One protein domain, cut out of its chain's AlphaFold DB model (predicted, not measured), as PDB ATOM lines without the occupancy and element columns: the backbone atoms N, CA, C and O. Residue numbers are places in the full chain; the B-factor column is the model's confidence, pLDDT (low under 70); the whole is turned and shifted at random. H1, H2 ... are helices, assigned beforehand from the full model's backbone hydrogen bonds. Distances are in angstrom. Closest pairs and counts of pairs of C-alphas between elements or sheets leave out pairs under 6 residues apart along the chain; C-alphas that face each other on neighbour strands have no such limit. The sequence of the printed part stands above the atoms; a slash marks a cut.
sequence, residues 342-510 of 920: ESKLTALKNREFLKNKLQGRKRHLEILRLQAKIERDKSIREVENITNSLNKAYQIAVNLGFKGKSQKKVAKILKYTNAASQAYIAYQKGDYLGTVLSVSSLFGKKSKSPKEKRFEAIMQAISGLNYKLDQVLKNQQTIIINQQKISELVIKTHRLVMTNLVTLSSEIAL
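Overview. This is residues 342 to 510 of the 920 residues of an uncharacterized protein of Planctomycetes bacterium SRT547 (UniProt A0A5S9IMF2). One very long helix, H5, makes much of the length, and its residues 485 to 510 stick out beyond a smaller body in which H2 and H3 fold back on each other as a hairpin. Short H1 packs on H2 near its beginning, short H4 packs on H3, and H5 touches no helix. The 169 printed residues hold five named helices, H1 to H5 in chain order, and no named strand; the class is all helix. The whole is extended, with a radius of gyration of the C-alphas of 28.4 A and spans of 107 by 33 by 27 A.

Along the chain. H5 is residues 450 to 510, 90.0 A long, from C-alpha 450 at (-2.705, -28.343, 82.911) to C-alpha 510 at (26.657, 56.678, 85.683). H2 is residues 360 to 399, 58.5 A, and H3 is residues 404 to 429, 37.4 A. H4 is residues 432 to 440, 12.2 A. H1 is residues 342 to 349, 10.5 A, beginning with C-alpha 342 at (-6.329, 5.218, 83.423).

Arrangement. H5 is apart from H1, H2, H3 and H4. H2 and H3 touch as a hairpin, opposite ways at a shallow tilt of 12 degrees; their closest C-alphas, of Ile 380 and Ile 425, are 5.6 A apart. H3 touches H4 with residues 419 to 427 alone, closest at the C-alphas of Ala 423 and Thr 435, 4.1 A, a hairpin at a shallow tilt of 9 degrees. H2 touches H1 with residues 363 to 374 alone, a hairpin at a shallow tilt of 28 degrees; the closest C-alphas, of Leu 345 and Ile 367, are 6.0 A apart. In H1, H2, H3, H4 and H5 every O i to N i+4 pair is within hydrogen-bond range.

Size, cuts and confidence. The farthest C-alphas, of Gly 404 and Leu 510, are 107.1 A apart. Residues 443 to 469 and 485 to 510 stand free. The printed part has no cut, and no link is long. Mean pLDDT of the printed part is 71.6; 80 residues are under 70, among them 440 to 497.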
ATOM      1  N   GLU A 342      -5.664   4.356  82.425       85.00
ATOM      2  CA  GLU A 342      -6.329   5.218  83.423       85.00
ATOM      3  C   GLU A 342      -5.399   6.330  83.934       85.00
ATOM      4  O   GLU A 342      -5.793   7.500  84.030       85.00
ATOM      5  N   SER A 343      -4.139   5.994  84.206       84.19
ATOM      6  CA  SER A 343      -3.133   6.959  84.655       84.19
ATOM      7  C   SER A 343      -2.718   7.899  83.523       84.19
ATOM      8  O   SER A 343      -2.564   9.097  83.765       84.19
ATOM      9  N   LYS A 344      -2.628   7.409  82.278       86.94
ATOM     10  CA  LYS A 344      -2.419   8.236  81.075       86.94
ATOM     11  C   LYS A 344      -3.550   9.239  80.892       86.94
ATOM     12  O   LYS A 344      -3.285  10.419  80.675       86.94
ATOM     13  N   LEU A 345      -4.803   8.799  81.034       87.44
ATOM     14  CA  LEU A 345      -5.964   9.680  80.942       87.44
ATOM     15  C   LEU A 345      -5.940  10.751  82.038       87.44
ATOM     16  O   LEU A 345      -6.182  11.926  81.762       87.44
ATOM     17  N   THR A 346      -5.627  10.364  83.274       84.69
ATOM     18  CA  THR A 346      -5.540  11.291  84.412       84.69
ATOM     19  C   THR A 346      -4.422  12.313  84.205       84.69
ATOM     20  O   THR A 346      -4.644  13.514  84.368       84.69
ATOM     21  N   ALA A 347      -3.251  11.864  83.747       81.88
ATOM     22  CA  ALA A 347      -2.125  12.720  83.388       81.88
ATOM     23  C   ALA A 347      -2.455  13.667  82.221       81.88
ATOM     24  O   ALA A 347      -2.067  14.830  82.249       81.88
ATOM     25  N   LEU A 348      -3.214  13.214  81.219       84.12
ATOM     26  CA  LEU A 348      -3.678  14.061  80.118       84.12
ATOM     27  C   LEU A 348      -4.815  15.004  80.508       84.12
ATOM     28  O   LEU A 348      -5.007  16.008  79.824       84.12
ATOM     29  N   LYS A 349      -5.586  14.729  81.562       83.12
ATOM     30  CA  LYS A 349      -6.596  15.661  82.090       83.12
ATOM     31  C   LYS A 349      -5.947  16.726  82.972       83.12
ATOM     32  O   LYS A 349      -6.234  17.910  82.793       83.12
ATOM     33  N   ASN A 350      -4.991  16.339  83.816       82.50
ATOM     34  CA  ASN A 350      -4.183  17.273  84.593       82.50
ATOM     35  C   ASN A 350      -3.220  18.039  83.682       82.50
ATOM     36  O   ASN A 350      -2.194  17.535  83.240       82.50
ATOM     37  N   ARG A 351      -3.556  19.302  83.391       67.06
ATOM     38  CA  ARG A 351      -2.799  20.167  82.467       67.06
ATOM     39  C   ARG A 351      -1.321  20.335  82.815       67.06
ATOM     40  O   ARG A 351      -0.590  20.734  81.923       67.06
ATOM     41  N   GLU A 352      -0.890  20.049  84.039       68.06
ATOM     42  CA  GLU A 352       0.476  20.307  84.500       68.06
ATOM     43  C   GLU A 352       1.510  19.286  84.017       68.06
ATOM     44  O   GLU A 352       2.610  19.687  83.658       68.06
ATOM     45  N   PHE A 353       1.165  17.997  83.923       66.69
ATOM     46  CA  PHE A 353       2.166  16.942  83.709       66.69
ATOM     47  C   PHE A 353       2.680  16.838  82.257       66.69
ATOM     48  O   PHE A 353       3.720  16.240  82.017       66.69
ATOM     49  N   LEU A 354       1.968  17.417  81.278       66.88
ATOM     50  CA  LEU A 354       2.277  17.302  79.839       66.88
ATOM     51  C   LEU A 354       2.066  18.618  79.069       66.88
ATOM     52  O   LEU A 354       1.662  18.592  77.901       66.88
ATOM     53  N   LYS A 355       2.304  19.782  79.699       63.88
ATOM     54  CA  LYS A 355       2.027  21.110  79.099       63.88
ATOM     55  C   LYS A 355       2.584  21.279  77.680       63.88
ATOM     56  O   LYS A 355       1.954  21.949  76.863       63.88
ATOM     57  N   ASN A 356       3.717  20.650  77.372       62.25
ATOM     58  CA  ASN A 356       4.479  20.945  76.159       62.25
ATOM     59  C   ASN A 356       4.318  19.919  75.023       62.25
ATOM     60  O   ASN A 356       4.705  20.228  73.901       62.25
ATOM     61  N   LYS A 357       3.753  18.723  75.263       66.25
ATOM     62  CA  LYS A 357       3.859  17.611  74.289       66.25
ATOM     63  C   LYS A 357       2.615  17.359  73.438       66.25
ATOM     64  O   LYS A 357       2.709  17.157  72.230       66.25
ATOM     65  N   LEU A 358       1.441  17.363  74.060       70.62
ATOM     66  CA  LEU A 358       0.161  17.166  73.383       70.62
ATOM     67  C   LEU A 358      -0.685  18.409  73.631       70.62
ATOM     68  O   LEU A 358      -1.267  18.580  74.700       70.62
ATOM     69  N   GLN A 359      -0.734  19.297  72.640       76.56
ATOM     70  CA  GLN A 359      -1.554  20.505  72.683       76.56
ATOM     71  C   GLN A 359      -2.710  20.423  71.679       76.56
ATOM     72  O   GLN A 359      -2.666  19.683  70.690       76.56
ATOM     73  N   GLY A 360      -3.778  21.167  71.972       81.50
ATOM     74  CA  GLY A 360      -4.943  21.307  71.099       81.50
ATOM     75  C   GLY A 360      -5.618  19.979  70.737       81.50
ATOM     76  O   GLY A 360      -5.899  19.137  71.594       81.50
ATOM     77  N   ARG A 361      -5.886  19.793  69.440       79.88
ATOM     78  CA  ARG A 361      -6.697  18.688  68.903       79.88
ATOM     79  C   ARG A 361      -6.093  17.302  69.147       79.88
ATOM     80  O   ARG A 361      -6.834  16.374  69.453       79.88
ATOM     81  N   LYS A 362      -4.762  17.158  69.077       81.25
ATOM     82  CA  LYS A 362      -4.083  15.868  69.312       81.25
ATOM     83  C   LYS A 362      -4.296  15.367  70.744       81.25
ATOM     84  O   LYS A 362      -4.569  14.188  70.939       81.25
ATOM     85  N   ARG A 363      -4.256  16.269  71.732       82.06
ATOM     86  CA  ARG A 363      -4.558  15.939  73.134       82.06
ATOM     87  C   ARG A 363      -5.998  15.477  73.307       82.06
ATOM     88  O   ARG A 363      -6.243  14.497  73.995       82.06
ATOM     89  N   HIS A 364      -6.940  16.190  72.694       81.31
ATOM     90  CA  HIS A 364      -8.357  15.860  72.807       81.31
ATOM     91  C   HIS A 364      -8.676  14.485  72.202       81.31
ATOM     92  O   HIS A 364      -9.360  13.687  72.836       81.31
ATOM     93  N   LEU A 365      -8.111  14.174  71.029       84.31
ATOM     94  CA  LEU A 365      -8.266  12.863  70.393       84.31
ATOM     95  C   LEU A 365      -7.675  11.729  71.240       84.31
ATOM     96  O   LEU A 365      -8.306  10.686  71.378       84.31
ATOM     97  N   GLU A 366      -6.507  11.940  71.849       86.19
ATOM     98  CA  GLU A 366      -5.890  10.929  72.715       86.19
ATOM     99  C   GLU A 366      -6.689  10.716  74.010       86.19
ATOM    100  O   GLU A 366      -6.866   9.579  74.448       86.19
ATOM    101  N   ILE A 367      -7.251  11.785  74.589       87.00
ATOM    102  CA  ILE A 367      -8.175  11.698  75.731       87.00
ATOM    103  C   ILE A 367      -9.399  10.849  75.367       87.00
ATOM    104  O   ILE A 367      -9.720   9.920  76.105       87.00
ATOM    105  N   LEU A 368     -10.050  11.129  74.232       87.69
ATOM    106  CA  LEU A 368     -11.219  10.369  73.773       87.69
ATOM    107  C   LEU A 368     -10.872   8.896  73.529       87.69
ATOM    108  O   LEU A 368     -11.601   8.006  73.964       87.69
ATOM    109  N   ARG A 369      -9.728   8.635  72.888       88.44
ATOM    110  CA  ARG A 369      -9.231   7.277  72.645       88.44
ATOM    111  C   ARG A 369      -9.016   6.509  73.950       88.44
ATOM    112  O   ARG A 369      -9.442   5.359  74.053       88.44
ATOM    113  N   LEU A 370      -8.360   7.121  74.937       88.94
ATOM    114  CA  LEU A 370      -8.109   6.490  76.234       88.94
ATOM    115  C   LEU A 370      -9.400   6.286  77.030       88.94
ATOM    116  O   LEU A 370      -9.554   5.234  77.636       88.94
ATOM    117  N   GLN A 371     -10.346   7.231  76.995       89.69
ATOM    118  CA  GLN A 371     -11.662   7.062  77.628       89.69
ATOM    119  C   GLN A 371     -12.415   5.866  77.050       89.69
ATOM    120  O   GLN A 371     -12.828   4.997  77.812       89.69
ATOM    121  N   ALA A 372     -12.507   5.776  75.721       83.38
ATOM    122  CA  ALA A 372     -13.153   4.650  75.055       83.38
ATOM    123  C   ALA A 372     -12.482   3.315  75.417       83.38
ATOM    124  O   ALA A 372     -13.157   2.315  75.652       83.38
ATOM    125  N   LYS A 373     -11.146   3.295  75.513       86.12
ATOM    126  CA  LYS A 373     -10.393   2.097  75.904       86.12
ATOM    127  C   LYS A 373     -10.646   1.694  77.362       86.12
ATOM    128  O   LYS A 373     -10.876   0.520  77.630       86.12
ATOM    129  N   ILE A 374     -10.665   2.655  78.288       87.44
ATOM    130  CA  ILE A 374     -10.960   2.411  79.708       87.44
ATOM    131  C   ILE A 374     -12.394   1.906  79.891       87.44
ATOM    132  O   ILE A 374     -12.609   0.956  80.639       87.44
ATOM    133  N   GLU A 375     -13.370   2.506  79.205       83.62
ATOM    134  CA  GLU A 375     -14.763   2.044  79.232       83.62
ATOM    135  C   GLU A 375     -14.884   0.617  78.699       83.62
ATOM    136  O   GLU A 375     -15.499  -0.229  79.349       83.62
ATOM    137  N   ARG A 376     -14.207   0.315  77.586       83.62
ATOM    138  CA  ARG A 376     -14.124  -1.043  77.037       83.62
ATOM    139  C   ARG A 376     -13.583  -2.042  78.063       83.62
ATOM    140  O   ARG A 376     -14.180  -3.097  78.280       83.62
ATOM    141  N   ASP A 377     -12.473  -1.707  78.717       83.00
ATOM    142  CA  ASP A 377     -11.836  -2.570  79.716       83.00
ATOM    143  C   ASP A 377     -12.675  -2.692  80.999       83.00
ATOM    144  O   ASP A 377     -12.634  -3.721  81.679       83.00
ATOM    145  N   LYS A 378     -13.476  -1.674  81.336       85.69
ATOM    146  CA  LYS A 378     -14.445  -1.733  82.436       85.69
ATOM    147  C   LYS A 378     -15.585  -2.701  82.115       85.69
ATOM    148  O   LYS A 378     -15.874  -3.562  82.943       85.69
ATOM    149  N   SER A 379     -16.164  -2.638  80.916       80.12
ATOM    150  CA  SER A 379     -17.197  -3.588  80.484       80.12
ATOM    151  C   SER A 379     -16.678  -5.029  80.436       80.12
ATOM    152  O   SER A 379     -17.383  -5.951  80.844       80.12
ATOM    153  N   ILE A 380     -15.424  -5.236  80.014       81.69
ATOM    154  CA  ILE A 380     -14.752  -6.545  80.095       81.69
ATOM    155  C   ILE A 380     -14.701  -7.036  81.551       81.69
ATOM    156  O   ILE A 380     -15.143  -8.151  81.830       81.69
ATOM    157  N   ARG A 381     -14.230  -6.198  82.488       83.56
ATOM    158  CA  ARG A 381     -14.146  -6.538  83.921       83.56
ATOM    159  C   ARG A 381     -15.519  -6.833  84.539       83.56
ATOM    160  O   ARG A 381     -15.642  -7.754  85.343       83.56
ATOM    161  N   GLU A 382     -16.557  -6.084  84.174       83.06
ATOM    162  CA  GLU A 382     -17.931  -6.322  84.643       83.06
ATOM    163  C   GLU A 382     -18.458  -7.686  84.184       83.06
ATOM    164  O   GLU A 382     -18.969  -8.461  84.997       83.06
ATOM    165  N   VAL A 383     -18.253  -8.030  82.910       79.31
ATOM    166  CA  VAL A 383     -18.627  -9.341  82.367       79.31
ATOM    167  C   VAL A 383     -17.840 -10.468  83.045       79.31
ATOM    168  O   VAL A 383     -18.432 -11.482  83.426       79.31
ATOM    169  N   GLU A 384     -16.537 -10.297  83.282       79.44
ATOM    170  CA  GLU A 384     -15.720 -11.254  84.044       79.44
ATOM    171  C   GLU A 384     -16.239 -11.435  85.481       79.44
ATOM    172  O   GLU A 384     -16.373 -12.567  85.953       79.44
ATOM    173  N   ASN A 385     -16.612 -10.349  86.163       80.62
ATOM    174  CA  ASN A 385     -17.146 -10.387  87.526       80.62
ATOM    175  C   ASN A 385     -18.498 -11.102  87.612       80.62
ATOM    176  O   ASN A 385     -18.688 -11.930  88.507       80.62
ATOM    177  N   ILE A 386     -19.420 -10.837  86.678       79.31
ATOM    178  CA  ILE A 386     -20.710 -11.543  86.586       79.31
ATOM    179  C   ILE A 386     -20.465 -13.043  86.408       79.31
ATOM    180  O   ILE A 386     -21.016 -13.871  87.134       79.31
ATOM    181  N   THR A 387     -19.566 -13.389  85.489       79.56
ATOM    182  CA  THR A 387     -19.211 -14.772  85.165       79.56
ATOM    183  C   THR A 387     -18.599 -15.495  86.370       79.56
ATOM    184  O   THR A 387     -19.007 -16.606  86.720       79.56
ATOM    185  N   ASN A 388     -17.669 -14.847  87.075       80.56
ATOM    186  CA  ASN A 388     -17.061 -15.366  88.300       80.56
ATOM    187  C   ASN A 388     -18.082 -15.530  89.432       80.56
ATOM    188  O   ASN A 388     -18.051 -16.534  90.144       80.56
ATOM    189  N   SER A 389     -19.003 -14.578  89.584       76.31
ATOM    190  CA  SER A 389     -20.054 -14.613  90.610       76.31
ATOM    191  C   SER A 389     -21.039 -15.752  90.360       76.31
ATOM    192  O   SER A 389     -21.355 -16.498  91.284       76.31
ATOM    193  N   LEU A 390     -21.446 -15.963  89.106       79.31
ATOM    194  CA  LEU A 390     -22.293 -17.089  88.713       79.31
ATOM    195  C   LEU A 390     -21.593 -18.437  88.924       79.31
ATOM    196  O   LEU A 390     -22.201 -19.368  89.455       79.31
ATOM    197  N   ASN A 391     -20.307 -18.546  88.568       77.56
ATOM    198  CA  ASN A 391     -19.525 -19.758  88.825       77.56
ATOM    199  C   ASN A 391     -19.420 -20.045  90.334       77.56
ATOM    200  O   ASN A 391     -19.618 -21.186  90.747       77.56
ATOM    201  N   LYS A 392     -19.176 -19.026  91.173       79.25
ATOM    202  CA  LYS A 392     -19.171 -19.164  92.641       79.25
ATOM    203  C   LYS A 392     -20.538 -19.586  93.181       79.25
ATOM    204  O   LYS A 392     -20.604 -20.529  93.962       79.25
ATOM    205  N   ALA A 393     -21.619 -18.941  92.741       73.88
ATOM    206  CA  ALA A 393     -22.980 -19.263  93.170       73.88
ATOM    207  C   ALA A 393     -23.353 -20.715  92.833       73.88
ATOM    208  O   ALA A 393     -23.926 -21.421  93.658       73.88
ATOM    209  N   TYR A 394     -22.959 -21.197  91.653       81.69
ATOM    210  CA  TYR A 394     -23.143 -22.596  91.278       81.69
ATOM    211  C   TYR A 394     -22.317 -23.562  92.125       81.69
ATOM    212  O   TYR A 394     -22.852 -24.583  92.545       81.69
ATOM    213  N   GLN A 395     -21.048 -23.252  92.409       80.19
ATOM    214  CA  GLN A 395     -20.224 -24.078  93.301       80.19
ATOM    215  C   GLN A 395     -20.840 -24.162  94.704       80.19
ATOM    216  O   GLN A 395     -20.940 -25.249  95.265       80.19
ATOM    217  N   ILE A 396     -21.331 -23.038  95.235       77.62
ATOM    218  CA  ILE A 396     -22.062 -23.001  96.509       77.62
ATOM    219  C   ILE A 396     -23.317 -23.878  96.428       77.62
ATOM    220  O   ILE A 396     -23.519 -24.721  97.296       77.62
ATOM    221  N   ALA A 397     -24.127 -23.749  95.373       74.50
ATOM    222  CA  ALA A 397     -25.330 -24.561  95.197       74.50
ATOM    223  C   ALA A 397     -25.010 -26.066  95.145       74.50
ATOM    224  O   ALA A 397     -25.665 -26.862  95.814       74.50
ATOM    225  N   VAL A 398     -23.974 -26.466  94.401       78.44
ATOM    226  CA  VAL A 398     -23.511 -27.862  94.343       78.44
ATOM    227  C   VAL A 398     -23.070 -28.354  95.725       78.44
ATOM    228  O   VAL A 398     -23.464 -29.451  96.126       78.44
ATOM    229  N   ASN A 399     -22.324 -27.537  96.475       80.69
ATOM    230  CA  ASN A 399     -21.881 -27.859  97.835       80.69
ATOM    231  C   ASN A 399     -23.049 -27.978  98.829       80.69
ATOM    232  O   ASN A 399     -22.985 -28.795  99.740       80.69
ATOM    233  N   LEU A 400     -24.142 -27.235  98.620       83.12
ATOM    234  CA  LEU A 400     -25.387 -27.334  99.396       83.12
ATOM    235  C   LEU A 400     -26.271 -28.533  98.993       83.12
ATOM    236  O   LEU A 400     -27.414 -28.641  99.428       83.12
ATOM    237  N   GLY A 401     -25.766 -29.448  98.161       83.81
ATOM    238  CA  GLY A 401     -26.469 -30.677  97.790       83.81
ATOM    239  C   GLY A 401     -27.343 -30.566  96.540       83.81
ATOM    240  O   GLY A 401     -28.097 -31.495  96.246       83.81
ATOM    241  N   PHE A 402     -27.226 -29.486  95.758       82.62
ATOM    242  CA  PHE A 402     -27.939 -29.341  94.488       82.62
ATOM    243  C   PHE A 402     -27.454 -30.387  93.465       82.62
ATOM    244  O   PHE A 402     -26.381 -30.255  92.872       82.62
ATOM    245  N   LYS A 403     -28.250 -31.447  93.257       87.31
ATOM    246  CA  LYS A 403     -27.907 -32.619  92.426       87.31
ATOM    247  C   LYS A 403     -28.948 -32.901  91.332       87.31
ATOM    248  O   LYS A 403     -30.024 -32.306  91.273       87.31
ATOM    249  N   GLY A 404     -28.625 -33.828  90.430       85.00
ATOM    250  CA  GLY A 404     -29.580 -34.396  89.469       85.00
ATOM    251  C   GLY A 404     -29.837 -33.537  88.221       85.00
ATOM    252  O   GLY A 404     -28.942 -32.868  87.699       85.00
ATOM    253  N   LYS A 405     -31.063 -33.594  87.676       83.94
ATOM    254  CA  LYS A 405     -31.425 -32.914  86.411       83.94
ATOM    255  C   LYS A 405     -31.288 -31.387  86.506       83.94
ATOM    256  O   LYS A 405     -30.856 -30.761  85.539       83.94
ATOM    257  N   SER A 406     -31.593 -30.799  87.663       76.69
ATOM    258  CA  SER A 406     -31.497 -29.353  87.898       76.69
ATOM    259  C   SER A 406     -30.046 -28.865  87.882       76.69
ATOM    260  O   SER A 406     -29.740 -27.889  87.201       76.69
ATOM    261  N   GLN A 407     -29.118 -29.605  88.502       82.50
ATOM    262  CA  GLN A 407     -27.680 -29.314  88.438       82.50
ATOM    263  C   GLN A 407     -27.159 -29.330  86.993       82.50
ATOM    264  O   GLN A 407     -26.412 -28.435  86.598       82.50
ATOM    265  N   LYS A 408     -27.584 -30.310  86.180       81.75
ATOM    266  CA  LYS A 408     -27.209 -30.394  84.758       81.75
ATOM    267  C   LYS A 408     -27.749 -29.213  83.943       81.75
ATOM    268  O   LYS A 408     -27.042 -28.726  83.063       81.75
ATOM    269  N   LYS A 409     -28.966 -28.732  84.237       80.56
ATOM    270  CA  LYS A 409     -29.533 -27.531  83.598       80.56
ATOM    271  C   LYS A 409     -28.733 -26.275  83.955       80.56
ATOM    272  O   LYS A 409     -28.324 -25.561  83.047       80.56
ATOM    273  N   VAL A 410     -28.435 -26.048  85.237       73.75
ATOM    274  CA  VAL A 410     -27.651 -24.877  85.681       73.75
ATOM    275  C   VAL A 410     -26.213 -24.925  85.149       73.75
ATOM    276  O   VAL A 410     -25.710 -23.916  84.665       73.75
ATOM    277  N   ALA A 411     -25.579 -26.102  85.114       76.00
ATOM    278  CA  ALA A 411     -24.260 -26.282  84.498       76.00
ATOM    279  C   ALA A 411     -24.258 -25.949  82.996       76.00
ATOM    280  O   ALA A 411     -23.298 -25.381  82.477       76.00
ATOM    281  N   LYS A 412     -25.341 -26.293  82.284       78.56
ATOM    282  CA  LYS A 412     -25.512 -25.969  80.863       78.56
ATOM    283  C   LYS A 412     -25.700 -24.463  80.655       78.56
ATOM    284  O   LYS A 412     -25.079 -23.913  79.753       78.56
ATOM    285  N   ILE A 413     -26.488 -23.804  81.511       75.88
ATOM    286  CA  ILE A 413     -26.655 -22.341  81.510       75.88
ATOM    287  C   ILE A 413     -25.302 -21.662  81.735       75.88
ATOM    288  O   ILE A 413     -24.895 -20.856  80.910       75.88
ATOM    289  N   LEU A 414     -24.546 -22.074  82.756       79.19
ATOM    290  CA  LEU A 414     -23.200 -21.557  83.010       79.19
ATOM    291  C   LEU A 414     -22.236 -21.767  81.848       79.19
ATOM    292  O   LEU A 414     -21.426 -20.892  81.567       79.19
ATOM    293  N   LYS A 415     -22.313 -22.908  81.154       78.69
ATOM    294  CA  LYS A 415     -21.506 -23.145  79.953       78.69
ATOM    295  C   LYS A 415     -21.806 -22.093  78.877       78.69
ATOM    296  O   LYS A 415     -20.866 -21.540  78.313       78.69
ATOM    297  N   TYR A 416     -23.086 -21.802  78.626       79.69
ATOM    298  CA  TYR A 416     -23.502 -20.764  77.678       79.69
ATOM    299  C   TYR A 416     -23.096 -19.368  78.129       79.69
ATOM    300  O   TYR A 416     -22.535 -18.626  77.330       79.69
ATOM    301  N   THR A 417     -23.290 -19.036  79.405       75.25
ATOM    302  CA  THR A 417     -22.884 -17.742  79.955       75.25
ATOM    303  C   THR A 417     -21.370 -17.557  79.883       75.25
ATOM    304  O   THR A 417     -20.917 -16.537  79.388       75.25
ATOM    305  N   ASN A 418     -20.575 -18.561  80.269       77.50
ATOM    306  CA  ASN A 418     -19.114 -18.508  80.186       77.50
ATOM    307  C   ASN A 418     -18.641 -18.296  78.738       77.50
ATOM    308  O   ASN A 418     -17.766 -17.471  78.502       77.50
ATOM    309  N   ALA A 419     -19.214 -19.003  77.761       75.75
ATOM    310  CA  ALA A 419     -18.821 -18.835  76.363       75.75
ATOM    311  C   ALA A 419     -19.286 -17.506  75.760       75.75
ATOM    312  O   ALA A 419     -18.535 -16.903  75.001       75.75
ATOM    313  N   ALA A 420     -20.484 -17.030  76.113       76.62
ATOM    314  CA  ALA A 420     -20.971 -15.714  75.711       76.62
ATOM    315  C   ALA A 420     -20.089 -14.600  76.292       76.62
ATOM    316  O   ALA A 420     -19.690 -13.695  75.567       76.62
ATOM    317  N   SER A 421     -19.699 -14.716  77.564       79.31
ATOM    318  CA  SER A 421     -18.752 -13.809  78.211       79.31
ATOM    319  C   SER A 421     -17.382 -13.834  77.534       79.31
ATOM    320  O   SER A 421     -16.848 -12.779  77.222       79.31
ATOM    321  N   GLN A 422     -16.819 -15.011  77.239       79.75
ATOM    322  CA  GLN A 422     -15.531 -15.117  76.537       79.75
ATOM    323  C   GLN A 422     -15.604 -14.574  75.104       79.75
ATOM    324  O   GLN A 422     -14.701 -13.865  74.670       79.75
ATOM    325  N   ALA A 423     -16.707 -14.824  74.396       73.56
ATOM    326  CA  ALA A 423     -16.946 -14.280  73.065       73.56
ATOM    327  C   ALA A 423     -17.049 -12.749  73.086       73.56
ATOM    328  O   ALA A 423     -16.435 -12.085  72.252       73.56
ATOM    329  N   TYR A 424     -17.763 -12.194  74.070       79.69
ATOM    330  CA  TYR A 424     -17.861 -10.754  74.295       79.69
ATOM    331  C   TYR A 424     -16.503 -10.139  74.647       79.69
ATOM    332  O   TYR A 424     -16.126  -9.128  74.065       79.69
ATOM    333  N   ILE A 425     -15.733 -10.763  75.542       78.94
ATOM    334  CA  ILE A 425     -14.391 -10.299  75.922       78.94
ATOM    335  C   ILE A 425     -13.448 -10.322  74.712       78.94
ATOM    336  O   ILE A 425     -12.719  -9.355  74.496       78.94
ATOM    337  N   ALA A 426     -13.471 -11.386  73.906       73.00
ATOM    338  CA  ALA A 426     -12.681 -11.492  72.680       73.00
ATOM    339  C   ALA A 426     -13.110 -10.451  71.630       73.00
ATOM    340  O   ALA A 426     -12.257  -9.781  71.049       73.00
ATOM    341  N   TYR A 427     -14.420 -10.225  71.477       77.81
ATOM    342  CA  TYR A 427     -14.971  -9.252  70.530       77.81
ATOM    343  C   TYR A 427     -14.564  -7.841  70.920       77.81
ATOM    344  O   TYR A 427     -14.016  -7.098  70.109       77.81
ATOM    345  N   GLN A 428     -14.761  -7.503  72.196       78.75
ATOM    346  CA  GLN A 428     -14.328  -6.229  72.732       78.75
ATOM    347  C   GLN A 428     -12.829  -6.070  72.540       78.75
ATOM    348  O   GLN A 428     -12.417  -5.000  72.128       78.75
ATOM    349  N   LYS A 429     -12.014  -7.122  72.715       78.31
ATOM    350  CA  LYS A 429     -10.564  -7.099  72.459       78.31
ATOM    351  C   LYS A 429     -10.161  -6.960  70.984       78.31
ATOM    352  O   LYS A 429      -8.996  -6.654  70.743       78.31
ATOM    353  N   GLY A 430     -11.093  -7.075  70.037       72.94
ATOM    354  CA  GLY A 430     -10.826  -7.067  68.594       72.94
ATOM    355  C   GLY A 430     -10.335  -8.416  68.057       72.94
ATOM    356  O   GLY A 430      -9.892  -8.500  66.916       72.94
ATOM    357  N   ASP A 431     -10.407  -9.474  68.868       78.62
ATOM    358  CA  ASP A 431     -10.072 -10.842  68.482       78.62
ATOM    359  C   ASP A 431     -11.325 -11.555  67.960       78.62
ATOM    360  O   ASP A 431     -11.943 -12.379  68.636       78.62
ATOM    361  N   TYR A 432     -11.727 -11.205  66.737       69.94
ATOM    362  CA  TYR A 432     -12.918 -11.773  66.100       69.94
ATOM    363  C   TYR A 432     -12.813 -13.296  65.921       69.94
ATOM    364  O   TYR A 432     -13.818 -14.001  66.026       69.94
ATOM    365  N   LEU A 433     -11.600 -13.819  65.706       62.44
ATOM    366  CA  LEU A 433     -11.360 -15.258  65.625       62.44
ATOM    367  C   LEU A 433     -11.581 -15.914  66.992       62.44
ATOM    368  O   LEU A 433     -12.284 -16.917  67.076       62.44
ATOM    369  N   GLY A 434     -11.064 -15.321  68.068       65.81
ATOM    370  CA  GLY A 434     -11.324 -15.732  69.448       65.81
ATOM    371  C   GLY A 434     -12.805 -15.670  69.826       65.81
ATOM    372  O   GLY A 434     -13.293 -16.562  70.523       65.81
ATOM    373  N   THR A 435     -13.559 -14.690  69.319       70.00
ATOM    374  CA  THR A 435     -15.022 -14.623  69.468       70.00
ATOM    375  C   THR A 435     -15.695 -15.826  68.820       70.00
ATOM    376  O   THR A 435     -16.454 -16.536  69.483       70.00
ATOM    377  N   VAL A 436     -15.381 -16.099  67.550       66.81
ATOM    378  CA  VAL A 436     -15.927 -17.244  66.804       66.81
ATOM    379  C   VAL A 436     -15.527 -18.562  67.469       66.81
ATOM    380  O   VAL A 436     -16.370 -19.439  67.660       66.81
ATOM    381  N   LEU A 437     -14.274 -18.688  67.913       66.75
ATOM    382  CA  LEU A 437     -13.775 -19.863  68.621       66.75
ATOM    383  C   LEU A 437     -14.481 -20.064  69.966       66.75
ATOM    384  O   LEU A 437     -14.873 -21.187  70.278       66.75
ATOM    385  N   SER A 438     -14.737 -18.996  70.723       72.44
ATOM    386  CA  SER A 438     -15.465 -19.055  71.997       72.44
ATOM    387  C   SER A 438     -16.902 -19.540  71.802       72.44
ATOM    388  O   SER A 438     -17.357 -20.420  72.534       72.44
ATOM    389  N   VAL A 439     -17.589 -19.058  70.762       70.56
ATOM    390  CA  VAL A 439     -18.934 -19.534  70.403       70.56
ATOM    391  C   VAL A 439     -18.886 -20.979  69.889       70.56
ATOM    392  O   VAL A 439     -19.704 -21.798  70.296       70.56
ATOM    393  N   SER A 440     -17.893 -21.345  69.075       66.12
ATOM    394  CA  SER A 440     -17.736 -22.715  68.560       66.12
ATOM    395  C   SER A 440     -17.360 -23.739  69.648       66.12
ATOM    396  O   SER A 440     -17.792 -24.892  69.601       66.12
ATOM    397  N   SER A 441     -16.653 -23.317  70.703       58.81
ATOM    398  CA  SER A 441     -16.297 -24.147  71.866       58.81
ATOM    399  C   SER A 441     -17.520 -24.601  72.679       58.81
ATOM    400  O   SER A 441     -17.477 -25.602  73.400       58.81
ATOM    401  N   LEU A 442     -18.677 -23.944  72.508       64.62
ATOM    402  CA  LEU A 442     -19.945 -24.440  73.047       64.62
ATOM    403  C   LEU A 442     -20.345 -25.786  72.452       64.62
ATOM    404  O   LEU A 442     -21.003 -26.580  73.138       64.62
ATOM    405  N   PHE A 443     -19.887 -26.066  71.237       66.31
ATOM    406  CA  PHE A 443     -20.179 -27.282  70.494       66.31
ATOM    407  C   PHE A 443     -19.044 -28.318  70.590       66.31
ATOM    408  O   PHE A 443     -19.306 -29.511  70.474       66.31
ATOM    409  N   GLY A 444     -17.815 -27.911  70.937       49.78
ATOM    410  CA  GLY A 444     -16.669 -28.806  71.167       49.78
ATOM    411  C   GLY A 444     -16.329 -29.014  72.651       49.78
ATOM    412  O   GLY A 444     -15.843 -28.111  73.323       49.78
ATOM    413  N   LYS A 445     -16.537 -30.218  73.202       37.62
ATOM    414  CA  LYS A 445     -16.085 -30.571  74.566       37.62
ATOM    415  C   LYS A 445     -14.588 -30.918  74.570       37.62
ATOM    416  O   LYS A 445     -14.237 -32.022  74.168       37.62
ATOM    417  N   LYS A 446     -13.724 -30.061  75.118       49.75
ATOM    418  CA  LYS A 446     -12.409 -30.479  75.647       49.75
ATOM    419  C   LYS A 446     -12.148 -29.814  77.000       49.75
ATOM    420  O   LYS A 446     -12.435 -28.637  77.186       49.75
ATOM    421  N   SER A 447     -11.686 -30.604  77.967       44.88
ATOM    422  CA  SER A 447     -11.378 -30.168  79.332       44.88
ATOM    423  C   SER A 447     -10.121 -29.302  79.364       44.88
ATOM    424  O   SER A 447      -9.160 -29.610  78.656       44.88
ATOM    425  N   LYS A 448     -10.113 -28.274  80.226       49.31
ATOM    426  CA  LYS A 448      -8.964 -27.381  80.411       49.31
ATOM    427  C   LYS A 448      -7.692 -28.167  80.725       49.31
ATOM    428  O   LYS A 448      -7.677 -29.010  81.624       49.31
ATOM    429  N   SER A 449      -6.635 -27.893  79.973       50.38
ATOM    430  CA  SER A 449      -5.368 -28.609  80.099       50.38
ATOM    431  C   SER A 449      -4.540 -28.047  81.269       50.38
ATOM    432  O   SER A 449      -4.669 -26.870  81.607       50.38
ATOM    433  N   PRO A 450      -3.624 -28.825  81.870       54.62
ATOM    434  CA  PRO A 450      -2.705 -28.343  82.911       54.62
ATOM    435  C   PRO A 450      -1.898 -27.086  82.531       54.62
ATOM    436  O   PRO A 450      -1.456 -26.347  83.413       54.62
ATOM    437  N   LYS A 451      -1.731 -26.806  81.229       52.50
ATOM    438  CA  LYS A 451      -1.082 -25.586  80.727       52.50
ATOM    439  C   LYS A 451      -1.885 -24.315  81.036       52.50
ATOM    440  O   LYS A 451      -1.278 -23.298  81.351       52.50
ATOM    441  N   GLU A 452      -3.217 -24.373  81.042       51.09
ATOM    442  CA  GLU A 452      -4.060 -23.209  81.369       51.09
ATOM    443  C   GLU A 452      -3.964 -22.818  82.849       51.09
ATOM    444  O   GLU A 452      -3.935 -21.633  83.163       51.09
ATOM    445  N   LYS A 453      -3.819 -23.789  83.761       56.56
ATOM    446  CA  LYS A 453      -3.617 -23.498  85.193       56.56
ATOM    447  C   LYS A 453      -2.257 -22.852  85.477       56.56
ATOM    448  O   LYS A 453      -2.156 -21.977  86.332       56.56
ATOM    449  N   ARG A 454      -1.203 -23.252  84.751       51.69
ATOM    450  CA  ARG A 454       0.112 -22.585  84.836       51.69
ATOM    451  C   ARG A 454       0.058 -21.161  84.284       51.69
ATOM    452  O   ARG A 454       0.683 -20.275  84.853       51.69
ATOM    453  N   PHE A 455      -0.710 -20.937  83.222       53.03
ATOM    454  CA  PHE A 455      -0.917 -19.604  82.659       53.03
ATOM    455  C   PHE A 455      -1.624 -18.658  83.646       53.03
ATOM    456  O   PHE A 455      -1.174 -17.532  83.830       53.03
ATOM    457  N   GLU A 456      -2.656 -19.126  84.359       54.91
ATOM    458  CA  GLU A 456      -3.332 -18.356  85.421       54.91
ATOM    459  C   GLU A 456      -2.376 -17.927  86.549       54.91
ATOM    460  O   GLU A 456      -2.369 -16.760  86.943       54.91
ATOM    461  N   ALA A 457      -1.519 -18.839  87.023       61.03
ATOM    462  CA  ALA A 457      -0.537 -18.537  88.068       61.03
ATOM    463  C   ALA A 457       0.514 -17.504  87.610       61.03
ATOM    464  O   ALA A 457       0.882 -16.606  88.368       61.03
ATOM    465  N   ILE A 458       0.961 -17.590  86.352       53.97
ATOM    466  CA  ILE A 458       1.877 -16.609  85.751       53.97
ATOM    467  C   ILE A 458       1.195 -15.238  85.639       53.97
ATOM    468  O   ILE A 458       1.798 -14.225  85.993       53.97
ATOM    469  N   MET A 459      -0.074 -15.189  85.228       55.25
ATOM    470  CA  MET A 459      -0.823 -13.932  85.121       55.25
ATOM    471  C   MET A 459      -1.031 -13.253  86.483       55.25
ATOM    472  O   MET A 459      -0.904 -12.031  86.566       55.25
ATOM    473  N   GLN A 460      -1.259 -14.016  87.559       59.62
ATOM    474  CA  GLN A 460      -1.319 -13.481  88.929       59.62
ATOM    475  C   GLN A 460       0.012 -12.868  89.389       59.62
ATOM    476  O   GLN A 460       0.027 -11.770  89.950       59.62
ATOM    477  N   ALA A 461       1.139 -13.532  89.112       58.75
ATOM    478  CA  ALA A 461       2.465 -12.990  89.421       58.75
ATOM    479  C   ALA A 461       2.755 -11.696  88.633       58.75
ATOM    480  O   ALA A 461       3.269 -10.728  89.198       58.75
ATOM    481  N   ILE A 462       2.345 -11.641  87.361       51.97
ATOM    482  CA  ILE A 462       2.430 -10.432  86.528       51.97
ATOM    483  C   ILE A 462       1.565  -9.300  87.106       51.97
ATOM    484  O   ILE A 462       1.993  -8.146  87.109       51.97
ATOM    485  N   SER A 463       0.389  -9.602  87.673       47.16
ATOM    486  CA  SER A 463      -0.473  -8.569  88.277       47.16
ATOM    487  C   SER A 463       0.183  -7.915  89.504       47.16
ATOM    488  O   SER A 463       0.112  -6.697  89.669       47.16
ATOM    489  N   GLY A 464       0.863  -8.704  90.345       61.53
ATOM    490  CA  GLY A 464       1.617  -8.190  91.496       61.53
ATOM    491  C   GLY A 464       2.832  -7.341  91.097       61.53
ATOM    492  O   GLY A 464       3.152  -6.355  91.767       61.53
ATOM    493  N   LEU A 465       3.481  -7.683  89.979       55.72
ATOM    494  CA  LEU A 465       4.558  -6.892  89.379       55.72
ATOM    495  C   LEU A 465       4.053  -5.536  88.870       55.72
ATOM    496  O   LEU A 465       4.681  -4.519  89.158       55.72
ATOM    497  N   ASN A 466       2.889  -5.506  88.214       53.16
ATOM    498  CA  ASN A 466       2.272  -4.265  87.736       53.16
ATOM    499  C   ASN A 466       1.980  -3.281  88.880       53.16
ATOM    500  O   ASN A 466       2.258  -2.096  88.739       53.16
ATOM    501  N   TYR A 467       1.515  -3.755  90.043       62.41
ATOM    502  CA  TYR A 467       1.274  -2.881  91.201       62.41
ATOM    503  C   TYR A 467       2.556  -2.210  91.723       62.41
ATOM    504  O   TYR A 467       2.568  -1.016  92.032       62.41
ATOM    505  N   LYS A 468       3.662  -2.963  91.815       64.06
ATOM    506  CA  LYS A 468       4.964  -2.402  92.213       64.06
ATOM    507  C   LYS A 468       5.498  -1.435  91.158       64.06
ATOM    508  O   LYS A 468       6.051  -0.400  91.520       64.06
ATOM    509  N   LEU A 469       5.303  -1.751  89.877       60.62
ATOM    510  CA  LEU A 469       5.666  -0.871  88.772       60.62
ATOM    511  C   LEU A 469       4.887   0.452  88.845       60.62
ATOM    512  O   LEU A 469       5.497   1.512  88.767       60.62
ATOM    513  N   ASP A 470       3.578   0.407  89.107       62.03
ATOM    514  CA  ASP A 470       2.731   1.597  89.268       62.03
ATOM    515  C   ASP A 470       3.190   2.486  90.438       62.03
ATOM    516  O   ASP A 470       3.221   3.712  90.319       62.03
ATOM    517  N   GLN A 471       3.593   1.892  91.569       69.12
ATOM    518  CA  GLN A 471       4.184   2.624  92.701       69.12
ATOM    519  C   GLN A 471       5.509   3.306  92.320       69.12
ATOM    520  O   GLN A 471       5.713   4.482  92.626       69.12
ATOM    521  N   VAL A 472       6.396   2.599  91.613       62.91
ATOM    522  CA  VAL A 472       7.662   3.173  91.126       62.91
ATOM    523  C   VAL A 472       7.400   4.324  90.153       62.91
ATOM    524  O   VAL A 472       8.014   5.380  90.294       62.91
ATOM    525  N   LEU A 473       6.447   4.171  89.231       66.56
ATOM    526  CA  LEU A 473       6.062   5.221  88.283       66.56
ATOM    527  C   LEU A 473       5.475   6.450  88.997       66.56
ATOM    528  O   LEU A 473       5.836   7.573  88.649       66.56
ATOM    529  N   LYS A 474       4.647   6.273  90.038       67.94
ATOM    530  CA  LYS A 474       4.143   7.383  90.877       67.94
ATOM    531  C   LYS A 474       5.260   8.125  91.612       67.94
ATOM    532  O   LYS A 474       5.253   9.360  91.668       67.94
ATOM    533  N   ASN A 475       6.235   7.394  92.146       64.19
ATOM    534  CA  ASN A 475       7.398   7.995  92.799       64.19
ATOM    535  C   ASN A 475       8.255   8.767  91.789       64.19
ATOM    536  O   ASN A 475       8.623   9.911  92.052       64.19
ATOM    537  N   GLN A 476       8.504   8.199  90.605       58.12
ATOM    538  CA  GLN A 476       9.221   8.889  89.528       58.12
ATOM    539  C   GLN A 476       8.465  10.135  89.044       58.12
ATOM    540  O   GLN A 476       9.077  11.185  88.873       58.12
ATOM    541  N   GLN A 477       7.138  10.071  88.918       65.75
ATOM    542  CA  GLN A 477       6.295  11.222  88.590       65.75
ATOM    543  C   GLN A 477       6.413  12.339  89.641       65.75
ATOM    544  O   GLN A 477       6.588  13.502  89.281       65.75
ATOM    545  N   THR A 478       6.390  11.997  90.932       66.75
ATOM    546  CA  THR A 478       6.596  12.966  92.025       66.75
ATOM    547  C   THR A 478       7.986  13.604  91.966       66.75
ATOM    548  O   THR A 478       8.117  14.819  92.121       66.75
ATOM    549  N   ILE A 479       9.024  12.804  91.701       64.56
ATOM    550  CA  ILE A 479      10.402  13.295  91.554       64.56
ATOM    551  C   ILE A 479      10.499  14.288  90.391       64.56
ATOM    552  O   ILE A 479      11.071  15.361  90.576       64.56
ATOM    553  N   ILE A 480       9.897  13.990  89.233       66.06
ATOM    554  CA  ILE A 480       9.900  14.903  88.079       66.06
ATOM    555  C   ILE A 480       9.180  16.214  88.397       66.06
ATOM    556  O   ILE A 480       9.706  17.280  88.091       66.06
ATOM    557  N   ILE A 481       8.017  16.169  89.056       67.19
ATOM    558  CA  ILE A 481       7.292  17.389  89.458       67.19
ATOM    559  C   ILE A 481       8.151  18.251  90.395       67.19
ATOM    560  O   ILE A 481       8.192  19.476  90.270       67.19
ATOM    561  N   ASN A 482       8.877  17.635  91.329       63.03
ATOM    562  CA  ASN A 482       9.787  18.369  92.206       63.03
ATOM    563  C   ASN A 482      10.990  18.939  91.439       63.03
ATOM    564  O   ASN A 482      11.380  20.079  91.690       63.03
ATOM    565  N   GLN A 483      11.541  18.202  90.470       61.41
ATOM    566  CA  GLN A 483      12.601  18.699  89.585       61.41
ATOM    567  C   GLN A 483      12.129  19.886  88.732       61.41
ATOM    568  O   GLN A 483      12.866  20.865  88.618       61.41
ATOM    569  N   GLN A 484      10.891  19.860  88.223       65.56
ATOM    570  CA  GLN A 484      10.264  20.990  87.524       65.56
ATOM    571  C   GLN A 484      10.219  22.236  88.410       65.56
ATOM    572  O   GLN A 484      10.714  23.290  88.016       65.56
ATOM    573  N   LYS A 485       9.703  22.104  89.639       66.88
ATOM    574  CA  LYS A 485       9.629  23.216  90.603       66.88
ATOM    575  C   LYS A 485      11.009  23.787  90.929       66.88
ATOM    576  O   LYS A 485      11.170  25.005  90.989       66.88
ATOM    577  N   ILE A 486      12.014  22.927  91.114       62.50
ATOM    578  CA  ILE A 486      13.399  23.357  91.349       62.50
ATOM    579  C   ILE A 486      13.935  24.105  90.123       62.50
ATOM    580  O   ILE A 486      14.490  25.190  90.276       62.50
ATOM    581  N   SER A 487      13.729  23.580  88.913       61.81
ATOM    582  CA  SER A 487      14.168  24.223  87.668       61.81
ATOM    583  C   SER A 487      13.530  25.604  87.477       61.81
ATOM    584  O   SER A 487      14.227  26.568  87.169       61.81
ATOM    585  N   GLU A 488      12.222  25.737  87.713       65.06
ATOM    586  CA  GLU A 488      11.516  27.024  87.651       65.06
ATOM    587  C   GLU A 488      12.076  28.034  88.662       65.06
ATOM    588  O   GLU A 488      12.302  29.201  88.328       65.06
ATOM    589  N   LEU A 489      12.360  27.585  89.888       64.62
ATOM    590  CA  LEU A 489      12.925  28.422  90.943       64.62
ATOM    591  C   LEU A 489      14.355  28.871  90.609       64.62
ATOM    592  O   LEU A 489      14.697  30.039  90.819       64.62
ATOM    593  N   VAL A 490      15.166  27.990  90.014       63.38
ATOM    594  CA  VAL A 490      16.507  28.325  89.517       63.38
ATOM    595  C   VAL A 490      16.424  29.351  88.383       63.38
ATOM    596  O   VAL A 490      17.137  30.351  88.437       63.38
ATOM    597  N   ILE A 491      15.523  29.180  87.407       65.19
ATOM    598  CA  ILE A 491      15.327  30.147  86.309       65.19
ATOM    599  C   ILE A 491      14.894  31.514  86.853       65.19
ATOM    600  O   ILE A 491      15.425  32.545  86.434       65.19
ATOM    601  N   LYS A 492      13.957  31.549  87.808       69.38
ATOM    602  CA  LYS A 492      13.503  32.793  88.444       69.38
ATOM    603  C   LYS A 492      14.643  33.501  89.178       69.38
ATOM    604  O   LYS A 492      14.817  34.708  89.020       69.38
ATOM    605  N   THR A 493      15.437  32.749  89.937       64.75
ATOM    606  CA  THR A 493      16.603  33.275  90.663       64.75
ATOM    607  C   THR A 493      17.656  33.807  89.694       64.75
ATOM    608  O   THR A 493      18.183  34.898  89.887       64.75
ATOM    609  N   HIS A 494      17.910  33.083  88.605       66.88
ATOM    610  CA  HIS A 494      18.817  33.506  87.545       66.88
ATOM    611  C   HIS A 494      18.374  34.830  86.899       66.88
ATOM    612  O   HIS A 494      19.184  35.751  86.796       66.88
ATOM    613  N   ARG A 495      17.089  34.972  86.542       69.69
ATOM    614  CA  ARG A 495      16.554  36.233  85.996       69.69
ATOM    615  C   ARG A 495      16.751  37.397  86.961       69.69
ATOM    616  O   ARG A 495      17.178  38.462  86.534       69.69
ATOM    617  N   LEU A 496      16.497  37.184  88.253       68.44
ATOM    618  CA  LEU A 496      16.703  38.203  89.283       68.44
ATOM    619  C   LEU A 496      18.174  38.647  89.364       68.44
ATOM    620  O   LEU A 496      18.454  39.842  89.406       68.44
ATOM    621  N   VAL A 497      19.114  37.696  89.335       65.75
ATOM    622  CA  VAL A 497      20.556  37.996  89.326       65.75
ATOM    623  C   VAL A 497      20.947  38.783  88.075       65.75
ATOM    624  O   VAL A 497      21.681  39.761  88.191       65.75
ATOM    625  N   MET A 498      20.440  38.409  86.898       70.50
ATOM    626  CA  MET A 498      20.731  39.124  85.652       70.50
ATOM    627  C   MET A 498      20.193  40.554  85.668       70.50
ATOM    628  O   MET A 498      20.930  41.473  85.320       70.50
ATOM    629  N   THR A 499      18.961  40.766  86.135       71.75
ATOM    630  CA  THR A 499      18.403  42.115  86.304       71.75
ATOM    631  C   THR A 499      19.274  42.953  87.237       71.75
ATOM    632  O   THR A 499      19.657  44.063  86.880       71.75
ATOM    633  N   ASN A 500      19.676  42.402  88.386       67.38
ATOM    634  CA  ASN A 500      20.529  43.115  89.339       67.38
ATOM    635  C   ASN A 500      21.914  43.441  88.759       67.38
ATOM    636  O   ASN A 500      22.440  44.522  89.012       67.38
ATOM    637  N   LEU A 501      22.506  42.540  87.967       67.25
ATOM    638  CA  LEU A 501      23.784  42.793  87.295       67.25
ATOM    639  C   LEU A 501      23.676  43.894  86.235       67.25
ATOM    640  O   LEU A 501      24.598  44.700  86.112       67.25
ATOM    641  N   VAL A 502      22.567  43.952  85.493       69.38
ATOM    642  CA  VAL A 502      22.308  45.028  84.525       69.38
ATOM    643  C   VAL A 502      22.179  46.372  85.242       69.38
ATOM    644  O   VAL A 502      22.840  47.326  84.836       69.38
ATOM    645  N   THR A 503      21.417  46.433  86.339       69.25
ATOM    646  CA  THR A 503      21.277  47.647  87.163       69.25
ATOM    647  C   THR A 503      22.616  48.092  87.755       69.25
ATOM    648  O   THR A 503      23.002  49.248  87.623       69.25
ATOM    649  N   LEU A 504      23.400  47.172  88.322       66.69
ATOM    650  CA  LEU A 504      24.739  47.491  88.832       66.69
ATOM    651  C   LEU A 504      25.673  47.997  87.726       66.69
ATOM    652  O   LEU A 504      26.472  48.906  87.943       66.69
ATOM    653  N   SER A 505      25.594  47.417  86.526       67.00
ATOM    654  CA  SER A 505      26.404  47.863  85.394       67.00
ATOM    655  C   SER A 505      26.024  49.271  84.929       67.00
ATOM    656  O   SER A 505      26.922  50.035  84.569       67.00
ATOM    657  N   SER A 506      24.734  49.624  84.918       71.62
ATOM    658  CA  SER A 506      24.289  50.974  84.548       71.62
ATOM    659  C   SER A 506      24.659  52.004  85.617       71.62
ATOM    660  O   SER A 506      25.148  53.080  85.279       71.62
ATOM    661  N   GLU A 507      24.545  51.661  86.900       68.69
ATOM    662  CA  GLU A 507      24.986  52.517  88.008       68.69
ATOM    663  C   GLU A 507      26.497  52.778  87.973       68.69
ATOM    664  O   GLU A 507      26.939  53.919  88.122       68.69
ATOM    665  N   ILE A 508      27.313  51.748  87.710       67.38
ATOM    666  CA  ILE A 508      28.766  51.915  87.550       67.38
ATOM    667  C   ILE A 508      29.085  52.847  86.373       67.38
ATOM    668  O   ILE A 508      30.014  53.651  86.481       67.38
ATOM    669  N   ALA A 509      28.336  52.764  85.268       67.19
ATOM    670  CA  ALA A 509      28.506  53.663  84.127       67.19
ATOM    671  C   ALA A 509      28.162  55.118  84.497       67.19
ATOM    672  O   ALA A 509      28.970  56.011  84.251       67.19
ATOM    673  N   LEU A 510      27.045  55.347  85.197       69.75
ATOM    674  CA  LEU A 510      26.657  56.678  85.683       69.75
ATOM    675  C   LEU A 510      27.705  57.281  86.627       69.75
ATOM    676  O   LEU A 510      28.048  58.458  86.517       69.75
TER     677      LEU A 510